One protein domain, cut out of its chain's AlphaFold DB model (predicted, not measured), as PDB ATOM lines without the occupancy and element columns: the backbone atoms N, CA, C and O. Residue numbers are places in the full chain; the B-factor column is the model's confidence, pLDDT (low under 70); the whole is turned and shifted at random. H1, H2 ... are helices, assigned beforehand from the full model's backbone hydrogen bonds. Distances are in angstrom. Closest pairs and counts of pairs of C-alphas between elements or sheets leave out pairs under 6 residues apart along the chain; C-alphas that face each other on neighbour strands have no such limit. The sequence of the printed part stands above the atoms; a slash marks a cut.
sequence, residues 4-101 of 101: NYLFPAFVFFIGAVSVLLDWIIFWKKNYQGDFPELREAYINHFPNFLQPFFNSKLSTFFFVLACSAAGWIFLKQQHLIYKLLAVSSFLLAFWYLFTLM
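AT A GLANCE: This is residues 4 to 101 of the 101 residues of an uncharacterized protein of Chryseobacterium sp. cx-624 (UniProt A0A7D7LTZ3). What is the shape? Long helix H1 is crossed by a helical hairpin, H4 and H5; H2 packs on its last part, and short H3 joins H2 to H4. What makes it up? 98 residues are printed, with five named helices, H1 to H5 in order: all helix. It is compact, with a radius of gyration of the C-alphas of 14.6 A, and spans 45 by 25 by 18 A.

IN THESE COORDINATES: Where are the helices? H1, residues 4 to 30, is 40.2 A long and begins at C-alpha 4 (35.891, -55.843, -89.721). H2 is residues 35 to 45, H3 51 to 55, H4 57 to 75, 27.0 A, and H5 80 to 99, 28.5 A. Where does H5 end? At C-alpha 99 (5.816, -50.396, -83.705).

HOW THE PARTS SIT: What touches H1? Among others H4, with residues 5 to 16 of H1 alone, at a steep tilt of 52 degrees; the closest C-alphas, Ala 9 and Ala 70, are 4.6 A apart. How complete are the backbones? Every O i to N i+4 pair is within hydrogen-bond range in H2, H3, H4 and H5, and 22 of 23 in H1.

THE WHOLE: How large is it? The farthest C-alphas, Gln 32 and Gln 78, are 45.4 A apart. Any cut? The printed part has no cut, and pLDDT is under 70 at residues 99 to 101.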
ATOM      1  N   ASN A   4      36.572 -54.672 -90.276       71.19
ATOM      2  CA  ASN A   4      35.891 -55.843 -89.721       71.19
ATOM      3  C   ASN A   4      34.564 -55.517 -89.014       71.19
ATOM      4  O   ASN A   4      33.712 -56.389 -88.929       71.19
ATOM      5  N   TYR A   5      34.351 -54.278 -88.551       80.06
ATOM      6  CA  TYR A   5      33.094 -53.874 -87.899       80.06
ATOM      7  C   TYR A   5      32.004 -53.420 -88.881       80.06
ATOM      8  O   TYR A   5      30.847 -53.293 -88.492       80.06
ATOM      9  N   LEU A   6      32.348 -53.188 -90.154       83.56
ATOM     10  CA  LEU A   6      31.368 -52.809 -91.176       83.56
ATOM     11  C   LEU A   6      30.496 -53.992 -91.583       83.56
ATOM     12  O   LEU A   6      29.298 -53.820 -91.761       83.56
ATOM     13  N   PHE A   7      31.089 -55.181 -91.693       86.44
ATOM     14  CA  PHE A   7      30.365 -56.399 -92.040       86.44
ATOM     15  C   PHE A   7      29.221 -56.718 -91.059       86.44
ATOM     16  O   PHE A   7      28.080 -56.788 -91.513       86.44
ATOM     17  N   PRO A   8      29.446 -56.823 -89.731       85.69
ATOM     18  CA  PRO A   8      28.355 -57.069 -88.791       85.69
ATOM     19  C   PRO A   8      27.331 -55.927 -88.786       85.69
ATOM     20  O   PRO A   8      26.138 -56.204 -88.750       85.69
ATOM     21  N   ALA A   9      27.753 -54.661 -88.902       87.12
ATOM     22  CA  ALA A   9      26.822 -53.532 -89.011       87.12
ATOM     23  C   ALA A   9      25.905 -53.654 -90.242       87.12
ATOM     24  O   ALA A   9      24.714 -53.366 -90.160       87.12
ATOM     25  N   PHE A  10      26.445 -54.126 -91.369       87.75
ATOM     26  CA  PHE A  10      25.676 -54.366 -92.586       87.75
ATOM     27  C   PHE A  10      24.698 -55.532 -92.427       87.75
ATOM     28  O   PHE A  10      23.542 -55.409 -92.814       87.75
ATOM     29  N   VAL A  11      25.130 -56.635 -91.809       88.31
ATOM     30  CA  VAL A  11      24.262 -57.788 -91.518       88.31
ATOM     31  C   VAL A  11      23.094 -57.377 -90.618       88.31
ATOM     32  O   VAL A  11      21.949 -57.697 -90.927       88.31
ATOM     33  N   PHE A  12      23.357 -56.610 -89.555       87.25
ATOM     34  CA  PHE A  12      22.302 -56.093 -88.680       87.25
ATOM     35  C   PHE A  12      21.349 -55.147 -89.412       87.25
ATOM     36  O   PHE A  12      20.137 -55.258 -89.243       87.25
ATOM     37  N   PHE A  13      21.876 -54.250 -90.247       88.25
ATOM     38  CA  PHE A  13      21.051 -53.347 -91.045       88.25
ATOM     39  C   PHE A  13      20.116 -54.114 -91.986       88.25
ATOM     40  O   PHE A  13      18.912 -53.871 -91.985       88.25
ATOM     41  N   ILE A  14      20.649 -55.074 -92.748       90.81
ATOM     42  CA  ILE A  14      19.847 -55.896 -93.661       90.81
ATOM     43  C   ILE A  14      18.803 -56.703 -92.886       90.81
ATOM     44  O   ILE A  14      17.643 -56.703 -93.282       90.81
ATOM     45  N   GLY A  15      19.169 -57.312 -91.754       87.69
ATOM     46  CA  GLY A  15      18.219 -58.036 -90.905       87.69
ATOM     47  C   GLY A  15      17.069 -57.155 -90.405       87.69
ATOM     48  O   GLY A  15      15.908 -57.554 -90.486       87.69
ATOM     49  N   ALA A  16      17.368 -55.932 -89.960       85.19
ATOM     50  CA  ALA A  16      16.354 -54.980 -89.509       85.19
ATOM     51  C   ALA A  16      15.402 -54.559 -90.643       85.19
ATOM     52  O   ALA A  16      14.191 -54.480 -90.429       85.19
ATOM     53  N   VAL A  17      15.940 -54.334 -91.849       88.00
ATOM     54  CA  VAL A  17      15.146 -54.043 -93.054       88.00
ATOM     55  C   VAL A  17      14.273 -55.237 -93.442       88.00
ATOM     56  O   VAL A  17      13.109 -55.043 -93.777       88.00
ATOM     57  N   SER A  18      14.791 -56.465 -93.382       89.75
ATOM     58  CA  SER A  18      14.026 -57.671 -93.717       89.75
ATOM     59  C   SER A  18      12.794 -57.832 -92.832       89.75
ATOM     60  O   SER A  18      11.709 -58.069 -93.350       89.75
ATOM     61  N   VAL A  19      12.938 -57.639 -91.522       84.81
ATOM     62  CA  VAL A  19      11.809 -57.712 -90.585       84.81
ATOM     63  C   VAL A  19      10.825 -56.555 -90.802       84.81
ATOM     64  O   VAL A  19       9.619 -56.775 -90.765       84.81
ATOM     65  N   LEU A  20      11.300 -55.340 -91.113       85.75
ATOM     66  CA  LEU A  20      10.413 -54.228 -91.486       85.75
ATOM     67  C   LEU A  20       9.566 -54.575 -92.723       85.75
ATOM     68  O   LEU A  20       8.360 -54.335 -92.742       85.75
ATOM     69  N   LEU A  21      10.193 -55.118 -93.770       88.75
ATOM     70  CA  LEU A  21       9.495 -55.499 -94.998       88.75
ATOM     71  C   LEU A  21       8.490 -56.624 -94.748       88.75
ATOM     72  O   LEU A  21       7.370 -56.559 -95.253       88.75
ATOM     73  N   ASP A  22       8.876 -57.621 -93.957       88.75
ATOM     74  CA  ASP A  22       8.008 -58.724 -93.562       88.75
ATOM     75  C   ASP A  22       6.778 -58.222 -92.786       88.75
ATOM     76  O   ASP A  22       5.647 -58.543 -93.156       88.75
ATOM     77  N   TRP A  23       6.972 -57.308 -91.826       86.88
ATOM     78  CA  TRP A  23       5.883 -56.623 -91.128       86.88
ATOM     79  C   TRP A  23       4.953 -55.868 -92.083       86.88
ATOM     80  O   TRP A  23       3.737 -56.016 -92.003       86.88
ATOM     81  N   ILE A  24       5.489 -55.077 -93.020       87.69
ATOM     82  CA  ILE A  24       4.673 -54.315 -93.983       87.69
ATOM     83  C   ILE A  24       3.843 -55.254 -94.869       87.69
ATOM     84  O   ILE A  24       2.666 -54.990 -95.129       87.69
ATOM     85  N   ILE A  25       4.436 -56.355 -95.338       90.00
ATOM     86  CA  ILE A  25       3.743 -57.358 -96.157       90.00
ATOM     87  C   ILE A  25       2.646 -58.042 -95.341       90.00
ATOM     88  O   ILE A  25       1.534 -58.222 -95.846       90.00
ATOM     89  N   PHE A  26       2.945 -58.413 -94.096       89.31
ATOM     90  CA  PHE A  26       1.983 -59.026 -93.193       89.31
ATOM     91  C   PHE A  26       0.821 -58.080 -92.893       89.31
ATOM     92  O   PHE A  26      -0.339 -58.466 -93.041       89.31
ATOM     93  N   TRP A  27       1.125 -56.827 -92.552       87.44
ATOM     94  CA  TRP A  27       0.139 -55.790 -92.280       87.44
ATOM     95  C   TRP A  27      -0.796 -55.599 -93.471       87.44
ATOM     96  O   TRP A  27      -2.010 -55.697 -93.322       87.44
ATOM     97  N   LYS A  28      -0.248 -55.439 -94.680       88.06
ATOM     98  CA  LYS A  28      -1.045 -55.264 -95.902       88.06
ATOM     99  C   LYS A  28      -2.008 -56.427 -96.171       88.06
ATOM    100  O   LYS A  28      -3.064 -56.207 -96.755       88.06
ATOM    101  N   LYS A  29      -1.642 -57.656 -95.796       86.62
ATOM    102  CA  LYS A  29      -2.467 -58.855 -96.015       86.62
ATOM    103  C   LYS A  29      -3.535 -59.061 -94.941       86.62
ATOM    104  O   LYS A  29      -4.586 -59.604 -95.260       86.62
ATOM    105  N   ASN A  30      -3.261 -58.658 -93.701       83.44
ATOM    106  CA  ASN A  30      -4.053 -59.054 -92.531       83.44
ATOM    107  C   ASN A  30      -4.715 -57.879 -91.794       83.44
ATOM    108  O   ASN A  30      -5.284 -58.079 -90.725       83.44
ATOM    109  N   TYR A  31      -4.643 -56.652 -92.317       77.38
ATOM    110  CA  TYR A  31      -5.225 -55.497 -91.635       77.38
ATOM    111  C   TYR A  31      -6.756 -55.581 -91.563       77.38
ATOM    112  O   TYR A  31      -7.435 -55.385 -92.571       77.38
ATOM    113  N   GLN A  32      -7.285 -55.840 -90.363       71.25
ATOM    114  CA  GLN A  32      -8.727 -55.861 -90.084       71.25
ATOM    115  C   GLN A  32      -9.190 -54.885 -88.988       71.25
ATOM    116  O   GLN A  32     -10.382 -54.834 -88.710       71.25
ATOM    117  N   GLY A  33      -8.313 -54.028 -88.449       72.06
ATOM    118  CA  GLY A  33      -8.751 -52.825 -87.723       72.06
ATOM    119  C   GLY A  33      -8.088 -52.555 -86.377       72.06
ATOM    120  O   GLY A  33      -7.921 -51.382 -86.066       72.06
ATOM    121  N   ASP A  34      -7.614 -53.562 -85.639       78.81
ATOM    122  CA  ASP A  34      -6.952 -53.335 -84.345       78.81
ATOM    123  C   ASP A  34      -5.465 -53.714 -84.351       78.81
ATOM    124  O   ASP A  34      -5.056 -54.823 -84.701       78.81
ATOM    125  N   PHE A  35      -4.624 -52.752 -83.958       78.81
ATOM    126  CA  PHE A  35      -3.165 -52.893 -83.941       78.81
ATOM    127  C   PHE A  35      -2.654 -53.978 -82.967       78.81
ATOM    128  O   PHE A  35      -1.748 -54.721 -83.354       78.81
ATOM    129  N   PRO A  36      -3.214 -54.138 -81.746       79.88
ATOM    130  CA  PRO A  36      -2.797 -55.203 -80.831       79.88
ATOM    131  C   PRO A  36      -3.030 -56.607 -81.402       79.88
ATOM    132  O   PRO A  36      -2.131 -57.445 -81.353       79.88
ATOM    133  N   GLU A  37      -4.193 -56.839 -82.014       82.38
ATOM    134  CA  GLU A  37      -4.543 -58.127 -82.625       82.38
ATOM    135  C   GLU A  37      -3.645 -58.437 -83.826       82.38
ATOM    136  O   GLU A  37      -3.172 -59.562 -83.992       82.38
ATOM    137  N   LEU A  38      -3.329 -57.418 -84.632       84.56
ATOM    138  CA  LEU A  38      -2.397 -57.553 -85.748       84.56
ATOM    139  C   LEU A  38      -0.986 -57.932 -85.273       84.56
ATOM    140  O   LEU A  38      -0.331 -58.768 -85.898       84.56
ATOM    141  N   ARG A  39      -0.515 -57.338 -84.170       83.56
ATOM    142  CA  ARG A  39       0.791 -57.654 -83.574       83.56
ATOM    143  C   ARG A  39       0.837 -59.090 -83.065       83.56
ATOM    144  O   ARG A  39       1.811 -59.789 -83.333       83.56
ATOM    145  N   GLU A  40      -0.193 -59.546 -82.359       85.44
ATOM    146  CA  GLU A  40      -0.263 -60.940 -81.907       85.44
ATOM    147  C   GLU A  40      -0.314 -61.913 -83.087       85.44
ATOM    148  O   GLU A  40       0.436 -62.888 -83.111       85.44
ATOM    149  N   ALA A  41      -1.115 -61.615 -84.115       86.62
ATOM    150  CA  ALA A  41      -1.172 -62.415 -85.335       86.62
ATOM    151  C   ALA A  41       0.186 -62.475 -86.056       86.62
ATOM    152  O   ALA A  41       0.568 -63.531 -86.563       86.62
ATOM    153  N   TYR A  42       0.939 -61.370 -86.064       87.56
ATOM    154  CA  TYR A  42       2.289 -61.322 -86.626       87.56
ATOM    155  C   TYR A  42       3.271 -62.197 -85.849       87.56
ATOM    156  O   TYR A  42       4.008 -62.983 -86.439       87.56
ATOM    157  N   ILE A  43       3.261 -62.111 -84.515       86.94
ATOM    158  CA  ILE A  43       4.121 -62.939 -83.661       86.94
ATOM    159  C   ILE A  43       3.788 -64.421 -83.870       86.94
ATOM    160  O   ILE A  43       4.693 -65.229 -84.072       86.94
ATOM    161  N   ASN A  44       2.500 -64.769 -83.900       88.75
ATOM    162  CA  ASN A  44       2.022 -66.142 -84.066       88.75
ATOM    163  C   ASN A  44       2.312 -66.738 -85.456       88.75
ATOM    164  O   ASN A  44       2.291 -67.958 -85.609       88.75
ATOM    165  N   HIS A  45       2.612 -65.908 -86.461       88.69
ATOM    166  CA  HIS A  45       3.072 -66.370 -87.774       88.69
ATOM    167  C   HIS A  45       4.462 -67.033 -87.698       88.69
ATOM    168  O   HIS A  45       4.786 -67.882 -88.533       88.69
ATOM    169  N   PHE A  46       5.284 -66.674 -86.704       88.50
ATOM    170  CA  PHE A  46       6.609 -67.255 -86.533       88.50
ATOM    171  C   PHE A  46       6.556 -68.600 -85.791       88.50
ATOM    172  O   PHE A  46       5.717 -68.804 -84.909       88.50
ATOM    173  N   PRO A  47       7.513 -69.508 -86.065       89.00
ATOM    174  CA  PRO A  47       7.714 -70.711 -85.267       89.00
ATOM    175  C   PRO A  47       7.841 -70.413 -83.765       89.00
ATOM    176  O   PRO A  47       8.457 -69.419 -83.378       89.00
ATOM    177  N   ASN A  48       7.365 -71.327 -82.912       87.75
ATOM    178  CA  ASN A  48       7.334 -71.161 -81.447       87.75
ATOM    179  C   ASN A  48       8.680 -70.754 -80.817       87.75
ATOM    180  O   ASN A  48       8.701 -70.054 -79.811       87.75
ATOM    181  N   PHE A  49       9.814 -71.161 -81.397       87.62
ATOM    182  CA  PHE A  49      11.141 -70.794 -80.885       87.62
ATOM    183  C   PHE A  49      11.551 -69.342 -81.202       87.62
ATOM    184  O   PHE A  49      12.423 -68.798 -80.529       87.62
ATOM    185  N   LEU A  50      10.933 -68.707 -82.206       84.06
ATOM    186  CA  LEU A  50      11.169 -67.310 -82.587       84.06
ATOM    187  C   LEU A  50      10.181 -66.340 -81.936       84.06
ATOM    188  O   LEU A  50      10.527 -65.181 -81.733       84.06
ATOM    189  N   GLN A  51       8.990 -66.798 -81.545       85.69
ATOM    190  CA  GLN A  51       7.977 -65.958 -80.891       85.69
ATOM    191  C   GLN A  51       8.513 -65.149 -79.688       85.69
ATOM    192  O   GLN A  51       8.223 -63.952 -79.614       85.69
ATOM    193  N   PRO A  52       9.359 -65.699 -78.786       83.56
ATOM    194  CA  PRO A  52       9.930 -64.925 -77.680       83.56
ATOM    195  C   PRO A  52      10.793 -63.741 -78.136       83.56
ATOM    196  O   PRO A  52      10.867 -62.735 -77.432       83.56
ATOM    197  N   PHE A  53      11.422 -63.831 -79.313       80.88
ATOM    198  CA  PHE A  53      12.236 -62.748 -79.871       80.88
ATOM    199  C   PHE A  53      11.395 -61.581 -80.391       80.88
ATOM    200  O   PHE A  53      11.893 -60.462 -80.423       80.88
ATOM    201  N   PHE A  54      10.136 -61.798 -80.759       79.94
ATOM    202  CA  PHE A  54       9.245 -60.724 -81.212       79.94
ATOM    203  C   PHE A  54       8.290 -60.241 -80.115       79.94
ATOM    204  O   PHE A  54       7.800 -59.116 -80.176       79.94
ATOM    205  N   ASN A  55       8.058 -61.056 -79.082       80.69
ATOM    206  CA  ASN A  55       7.154 -60.716 -77.985       80.69
ATOM    207  C   ASN A  55       7.849 -60.050 -76.777       80.69
ATOM    208  O   ASN A  55       7.188 -59.485 -75.909       80.69
ATOM    209  N   SER A  56       9.182 -60.102 -76.687       80.81
ATOM    210  CA  SER A  56       9.916 -59.591 -75.526       80.81
ATOM    211  C   SER A  56      10.306 -58.115 -75.657       80.81
ATOM    212  O   SER A  56      10.944 -57.697 -76.617       80.81
ATOM    213  N   LYS A  57      10.052 -57.315 -74.613       80.75
ATOM    214  CA  LYS A  57      10.601 -55.944 -74.516       80.75
ATOM    215  C   LYS A  57      12.135 -55.934 -74.554       80.75
ATOM    216  O   LYS A  57      12.745 -54.972 -75.019       80.75
ATOM    217  N   LEU A  58      12.755 -57.013 -74.073       81.69
ATOM    218  CA  LEU A  58      14.205 -57.174 -74.027       81.69
ATOM    219  C   LEU A  58      14.801 -57.320 -75.434       81.69
ATOM    220  O   LEU A  58      15.843 -56.739 -75.724       81.69
ATOM    221  N   SER A  59      14.148 -58.073 -76.323       79.56
ATOM    222  CA  SER A  59      14.625 -58.239 -77.698       79.56
ATOM    223  C   SER A  59      14.452 -56.953 -78.499       79.56
ATOM    224  O   SER A  59      15.391 -56.559 -79.187       79.56
ATOM    225  N   THR A  60      13.334 -56.236 -78.331       81.62
ATOM    226  CA  THR A  60      13.153 -54.891 -78.903       81.62
ATOM    227  C   THR A  60      14.278 -53.951 -78.464       81.62
ATOM    228  O   THR A  60      14.881 -53.284 -79.302       81.62
ATOM    229  N   PHE A  61      14.642 -53.956 -77.175       85.69
ATOM    230  CA  PHE A  61      15.774 -53.175 -76.668       85.69
ATOM    231  C   PHE A  61      17.099 -53.535 -77.362       85.69
ATOM    232  O   PHE A  61      17.818 -52.641 -77.813       85.69
ATOM    233  N   PHE A  62      17.414 -54.827 -77.510       86.19
ATOM    234  CA  PHE A  62      18.628 -55.261 -78.209       86.19
ATOM    235  C   PHE A  62      18.633 -54.885 -79.695       86.19
ATOM    236  O   PHE A  62      19.678 -54.482 -80.205       86.19
ATOM    237  N   PHE A  63      17.489 -54.956 -80.378       85.12
ATOM    238  CA  PHE A  63      17.355 -54.519 -81.771       85.12
ATOM    239  C   PHE A  63      17.620 -53.020 -81.924       85.12
ATOM    240  O   PHE A  63      18.429 -52.616 -82.760       85.12
ATOM    241  N   VAL A  64      17.005 -52.196 -81.075       89.00
ATOM    242  CA  VAL A  64      17.206 -50.738 -81.068       89.00
ATOM    243  C   VAL A  64      18.671 -50.399 -80.796       89.00
ATOM    244  O   VAL A  64      19.252 -49.554 -81.487       89.00
ATOM    245  N   LEU A  65      19.295 -51.088 -79.836       90.81
ATOM    246  CA  LEU A  65      20.708 -50.915 -79.515       90.81
ATOM    247  C   LEU A  65      21.603 -51.298 -80.703       90.81
ATOM    248  O   LEU A  65      22.512 -50.545 -81.052       90.81
ATOM    249  N   ALA A  66      21.327 -52.428 -81.359       89.25
ATOM    250  CA  ALA A  66      22.086 -52.910 -82.510       89.25
ATOM    251  C   ALA A  66      21.964 -51.977 -83.726       89.25
ATOM    252  O   ALA A  66      22.980 -51.633 -84.333       89.25
ATOM    253  N   CYS A  67      20.757 -51.503 -84.054       89.94
ATOM    254  CA  CYS A  67      20.538 -50.533 -85.130       89.94
ATOM    255  C   CYS A  67      21.228 -49.194 -84.835       89.94
ATOM    256  O   CYS A  67      21.865 -48.618 -85.718       89.94
ATOM    257  N   SER A  68      21.176 -48.729 -83.584       92.50
ATOM    258  CA  SER A  68      21.863 -47.503 -83.163       92.50
ATOM    259  C   SER A  68      23.386 -47.647 -83.248       92.50
ATOM    260  O   SER A  68      24.073 -46.753 -83.747       92.50
ATOM    261  N   ALA A  69      23.926 -48.795 -82.828       91.88
ATOM    262  CA  ALA A  69      25.347 -49.106 -82.949       91.88
ATOM    263  C   ALA A  69      25.789 -49.204 -84.421       91.88
ATOM    264  O   ALA A  69      26.833 -48.657 -84.781       91.88
ATOM    265  N   ALA A  70      24.987 -49.831 -85.288       90.94
ATOM    266  CA  ALA A  70      25.239 -49.885 -86.727       90.94
ATOM    267  C   ALA A  70      25.246 -48.477 -87.348       90.94
ATOM    268  O   ALA A  70      26.193 -48.120 -88.053       90.94
ATOM    269  N   GLY A  71      24.261 -47.638 -87.007       89.94
ATOM    270  CA  GLY A  71      24.201 -46.245 -87.453       89.94
ATOM    271  C   GLY A  71      25.430 -45.437 -87.032       89.94
ATOM    272  O   GLY A  71      26.028 -44.729 -87.845       89.94
ATOM    273  N   TRP A  72      25.887 -45.618 -85.792       92.69
ATOM    274  CA  TRP A  72      27.112 -44.995 -85.293       92.69
ATOM    275  C   TRP A  72      28.371 -45.458 -86.042       92.69
ATOM    276  O   TRP A  72      29.246 -44.648 -86.352       92.69
ATOM    277  N   ILE A  73      28.471 -46.751 -86.371       90.94
ATOM    278  CA  ILE A  73      29.585 -47.302 -87.157       90.94
ATOM    279  C   ILE A  73      29.604 -46.703 -88.569       90.94
ATOM    280  O   ILE A  73      30.678 -46.355 -89.069       90.94
ATOM    281  N   PHE A  74      28.439 -46.546 -89.200       91.56
ATOM    282  CA  PHE A  74      28.330 -45.964 -90.535       91.56
ATOM    283  C   PHE A  74      28.619 -44.456 -90.559       91.56
ATOM    284  O   PHE A  74      29.294 -43.991 -91.478       91.56
ATOM    285  N   LEU A  75      28.218 -43.697 -89.530       91.88
ATOM    286  CA  LEU A  75      28.521 -42.261 -89.412       91.88
ATOM    287  C   LEU A  75      30.020 -41.951 -89.433       91.88
ATOM    288  O   LEU A  75      30.431 -40.898 -89.917       91.88
ATOM    289  N   LYS A  76      30.846 -42.862 -88.913       88.81
ATOM    290  CA  LYS A  76      32.302 -42.684 -88.863       88.81
ATOM    291  C   LYS A  76      32.989 -42.850 -90.221       88.81
ATOM    292  O   LYS A  76      34.194 -42.626 -90.317       88.81
ATOM    293  N   GLN A  77      32.257 -43.245 -91.262       88.81
ATOM    294  CA  GLN A  77      32.793 -43.375 -92.612       88.81
ATOM    295  C   GLN A  77      32.637 -42.074 -93.403       88.81
ATOM    296  O   GLN A  77      31.622 -41.385 -93.325       88.81
ATOM    297  N   GLN A  78      33.647 -41.742 -94.210       84.62
ATOM    298  CA  GLN A  78      33.667 -40.481 -94.958       84.62
ATOM    299  C   GLN A  78      32.713 -40.476 -96.164       84.62
ATOM    300  O   GLN A  78      32.199 -39.417 -96.529       84.62
ATOM    301  N   HIS A  79      32.440 -41.640 -96.767       89.50
ATOM    302  CA  HIS A  79      31.597 -41.726 -97.962       89.50
ATOM    303  C   HIS A  79      30.119 -41.468 -97.654       89.50
ATOM    304  O   HIS A  79      29.560 -41.984 -96.684       89.50
ATOM    305  N   LEU A  80      29.464 -40.728 -98.553       89.81
ATOM    306  CA  LEU A  80      28.062 -40.327 -98.433       89.81
ATOM    307  C   LEU A  80      27.106 -41.520 -98.283       89.81
ATOM    308  O   LEU A  80      26.150 -41.438 -97.516       89.81
ATOM    309  N   ILE A  81      27.396 -42.647 -98.941       90.00
ATOM    310  CA  ILE A  81      26.553 -43.847 -98.875       90.00
ATOM    311  C   ILE A  81      26.408 -44.386 -97.446       90.00
ATOM    312  O   ILE A  81      25.317 -44.773 -97.041       90.00
ATOM    313  N   TYR A  82      27.468 -44.332 -96.637       88.56
ATOM    314  CA  TYR A  82      27.402 -44.764 -95.242       88.56
ATOM    315  C   TYR A  82      26.645 -43.762 -94.373       88.56
ATOM    316  O   TYR A  82      25.937 -44.164 -93.461       88.56
ATOM    317  N   LYS A  83      26.698 -42.463 -94.683       90.12
ATOM    318  CA  LYS A  83      25.865 -41.473 -93.983       90.12
ATOM    319  C   LYS A  83      24.375 -41.733 -94.219       90.12
ATOM    320  O   LYS A  83      23.600 -41.664 -93.272       90.12
ATOM    321  N   LEU A  84      23.990 -42.105 -95.444       91.38
ATOM    322  CA  LEU A  84      22.613 -42.511 -95.747       91.38
ATOM    323  C   LEU A  84      22.220 -43.776 -94.976       91.38
ATOM    324  O   LEU A  84      21.182 -43.791 -94.322       91.38
ATOM    325  N   LEU A  85      23.078 -44.802 -94.976       91.38
ATOM    326  CA  LEU A  85      22.847 -46.023 -94.193       91.38
ATOM    327  C   LEU A  85      22.728 -45.735 -92.694       91.38
ATOM    328  O   LEU A  85      21.920 -46.364 -92.013       91.38
ATOM    329  N   ALA A  86      23.488 -44.768 -92.176       90.19
ATOM    330  CA  ALA A  86      23.394 -44.360 -90.786       90.19
ATOM    331  C   ALA A  86      22.036 -43.743 -90.450       90.19
ATOM    332  O   ALA A  86      21.399 -44.168 -89.489       90.19
ATOM    333  N   VAL A  87      21.573 -42.787 -91.262       92.69
ATOM    334  CA  VAL A  87      20.252 -42.164 -91.092       92.69
ATOM    335  C   VAL A  87      19.155 -43.225 -91.150       92.69
ATOM    336  O   VAL A  87      18.331 -43.294 -90.242       92.69
ATOM    337  N   SER A  88      19.191 -44.113 -92.146       92.06
ATOM    338  CA  SER A  88      18.231 -45.215 -92.260       92.06
ATOM    339  C   SER A  88      18.282 -46.164 -91.060       92.06
ATOM    340  O   SER A  88      17.241 -46.627 -90.607       92.06
ATOM    341  N   SER A  89      19.466 -46.427 -90.500       91.12
ATOM    342  CA  SER A  89      19.614 -47.269 -89.303       91.12
ATOM    343  C   SER A  89      18.969 -46.633 -88.069       91.12
ATOM    344  O   SER A  89      18.311 -47.329 -87.299       91.12
ATOM    345  N   PHE A  90      19.107 -45.316 -87.888       91.75
ATOM    346  CA  PHE A  90      18.438 -44.604 -86.796       91.75
ATOM    347  C   PHE A  90      16.924 -44.510 -87.000       91.75
ATOM    348  O   PHE A  90      16.179 -44.674 -86.039       91.75
ATOM    349  N   LEU A  91      16.460 -44.313 -88.238       91.38
ATOM    350  CA  LEU A  91      15.032 -44.358 -88.566       91.38
ATOM    351  C   LEU A  91      14.432 -45.737 -88.284       91.38
ATOM    352  O   LEU A  91      13.342 -45.816 -87.727       91.38
ATOM    353  N   LEU A  92      15.152 -46.816 -88.606       88.69
ATOM    354  CA  LEU A  92      14.748 -48.176 -88.247       88.69
ATOM    355  C   LEU A  92      14.693 -48.346 -86.728       88.69
ATOM    356  O   LEU A  92      13.671 -48.784 -86.215       88.69
ATOM    357  N   ALA A  93      15.733 -47.943 -85.994       88.44
ATOM    358  CA  ALA A  93      15.735 -48.018 -84.531       88.44
ATOM    359  C   ALA A  93      14.534 -47.279 -83.914       88.44
ATOM    360  O   ALA A  93      13.869 -47.800 -83.020       88.44
ATOM    361  N   PHE A  94      14.225 -46.089 -84.434       88.06
ATOM    362  CA  PHE A  94      13.058 -45.315 -84.031       88.06
ATOM    363  C   PHE A  94      11.756 -46.040 -84.382       88.06
ATOM    364  O   PHE A  94      10.900 -46.206 -83.527       88.06
ATOM    365  N   TRP A  95      11.610 -46.549 -85.605       85.94
ATOM    366  CA  TRP A  95      10.417 -47.291 -86.012       85.94
ATOM    367  C   TRP A  95      10.153 -48.514 -85.116       85.94
ATOM    368  O   TRP A  95       9.019 -48.730 -84.687       85.94
ATOM    369  N   TYR A  96      11.196 -49.266 -84.755       80.25
ATOM    370  CA  TYR A  96      11.094 -50.403 -83.831       80.25
ATOM    371  C   TYR A  96      10.617 -50.000 -82.430       80.25
ATOM    372  O   TYR A  96       9.851 -50.743 -81.821       80.25
ATOM    373  N   LEU A  97      11.020 -48.824 -81.935       79.50
ATOM    374  CA  LEU A  97      10.543 -48.289 -80.654       79.50
ATOM    375  C   LEU A  97       9.032 -48.037 -80.643       79.50
ATOM    376  O   LEU A  97       8.418 -48.229 -79.604       79.50
ATOM    377  N   PHE A  98       8.434 -47.620 -81.764       74.69
ATOM    378  CA  PHE A  98       7.003 -47.275 -81.821       74.69
ATOM    379  C   PHE A  98       6.100 -48.406 -82.302       74.69
ATOM    380  O   PHE A  98       4.907 -48.380 -82.025       74.69
ATOM    381  N   THR A  99       6.639 -49.365 -83.054       67.38
ATOM    382  CA  THR A  99       5.816 -50.396 -83.705       67.38
ATOM    383  C   THR A  99       5.808 -51.714 -82.927       67.38
ATOM    384  O   THR A  99       4.869 -52.493 -83.054       67.38
ATOM    385  N   LEU A 100       6.846 -51.983 -82.123       60.72
ATOM    386  CA  LEU A 100       6.998 -53.246 -81.387       60.72
ATOM    387  C   LEU A 100       6.951 -53.111 -79.854       60.72
ATOM    388  O   LEU A 100       6.856 -54.151 -79.189       60.72
ATOM    389  N   MET A 101       7.006 -51.888 -79.302       55.69
ATOM    390  CA  MET A 101       6.603 -51.608 -77.908       55.69
ATOM    391  C   MET A 101       5.095 -51.423 -77.815       55.69
ATOM    392  O   MET A 101       4.551 -51.896 -76.793       55.69
TER     393      MET A 101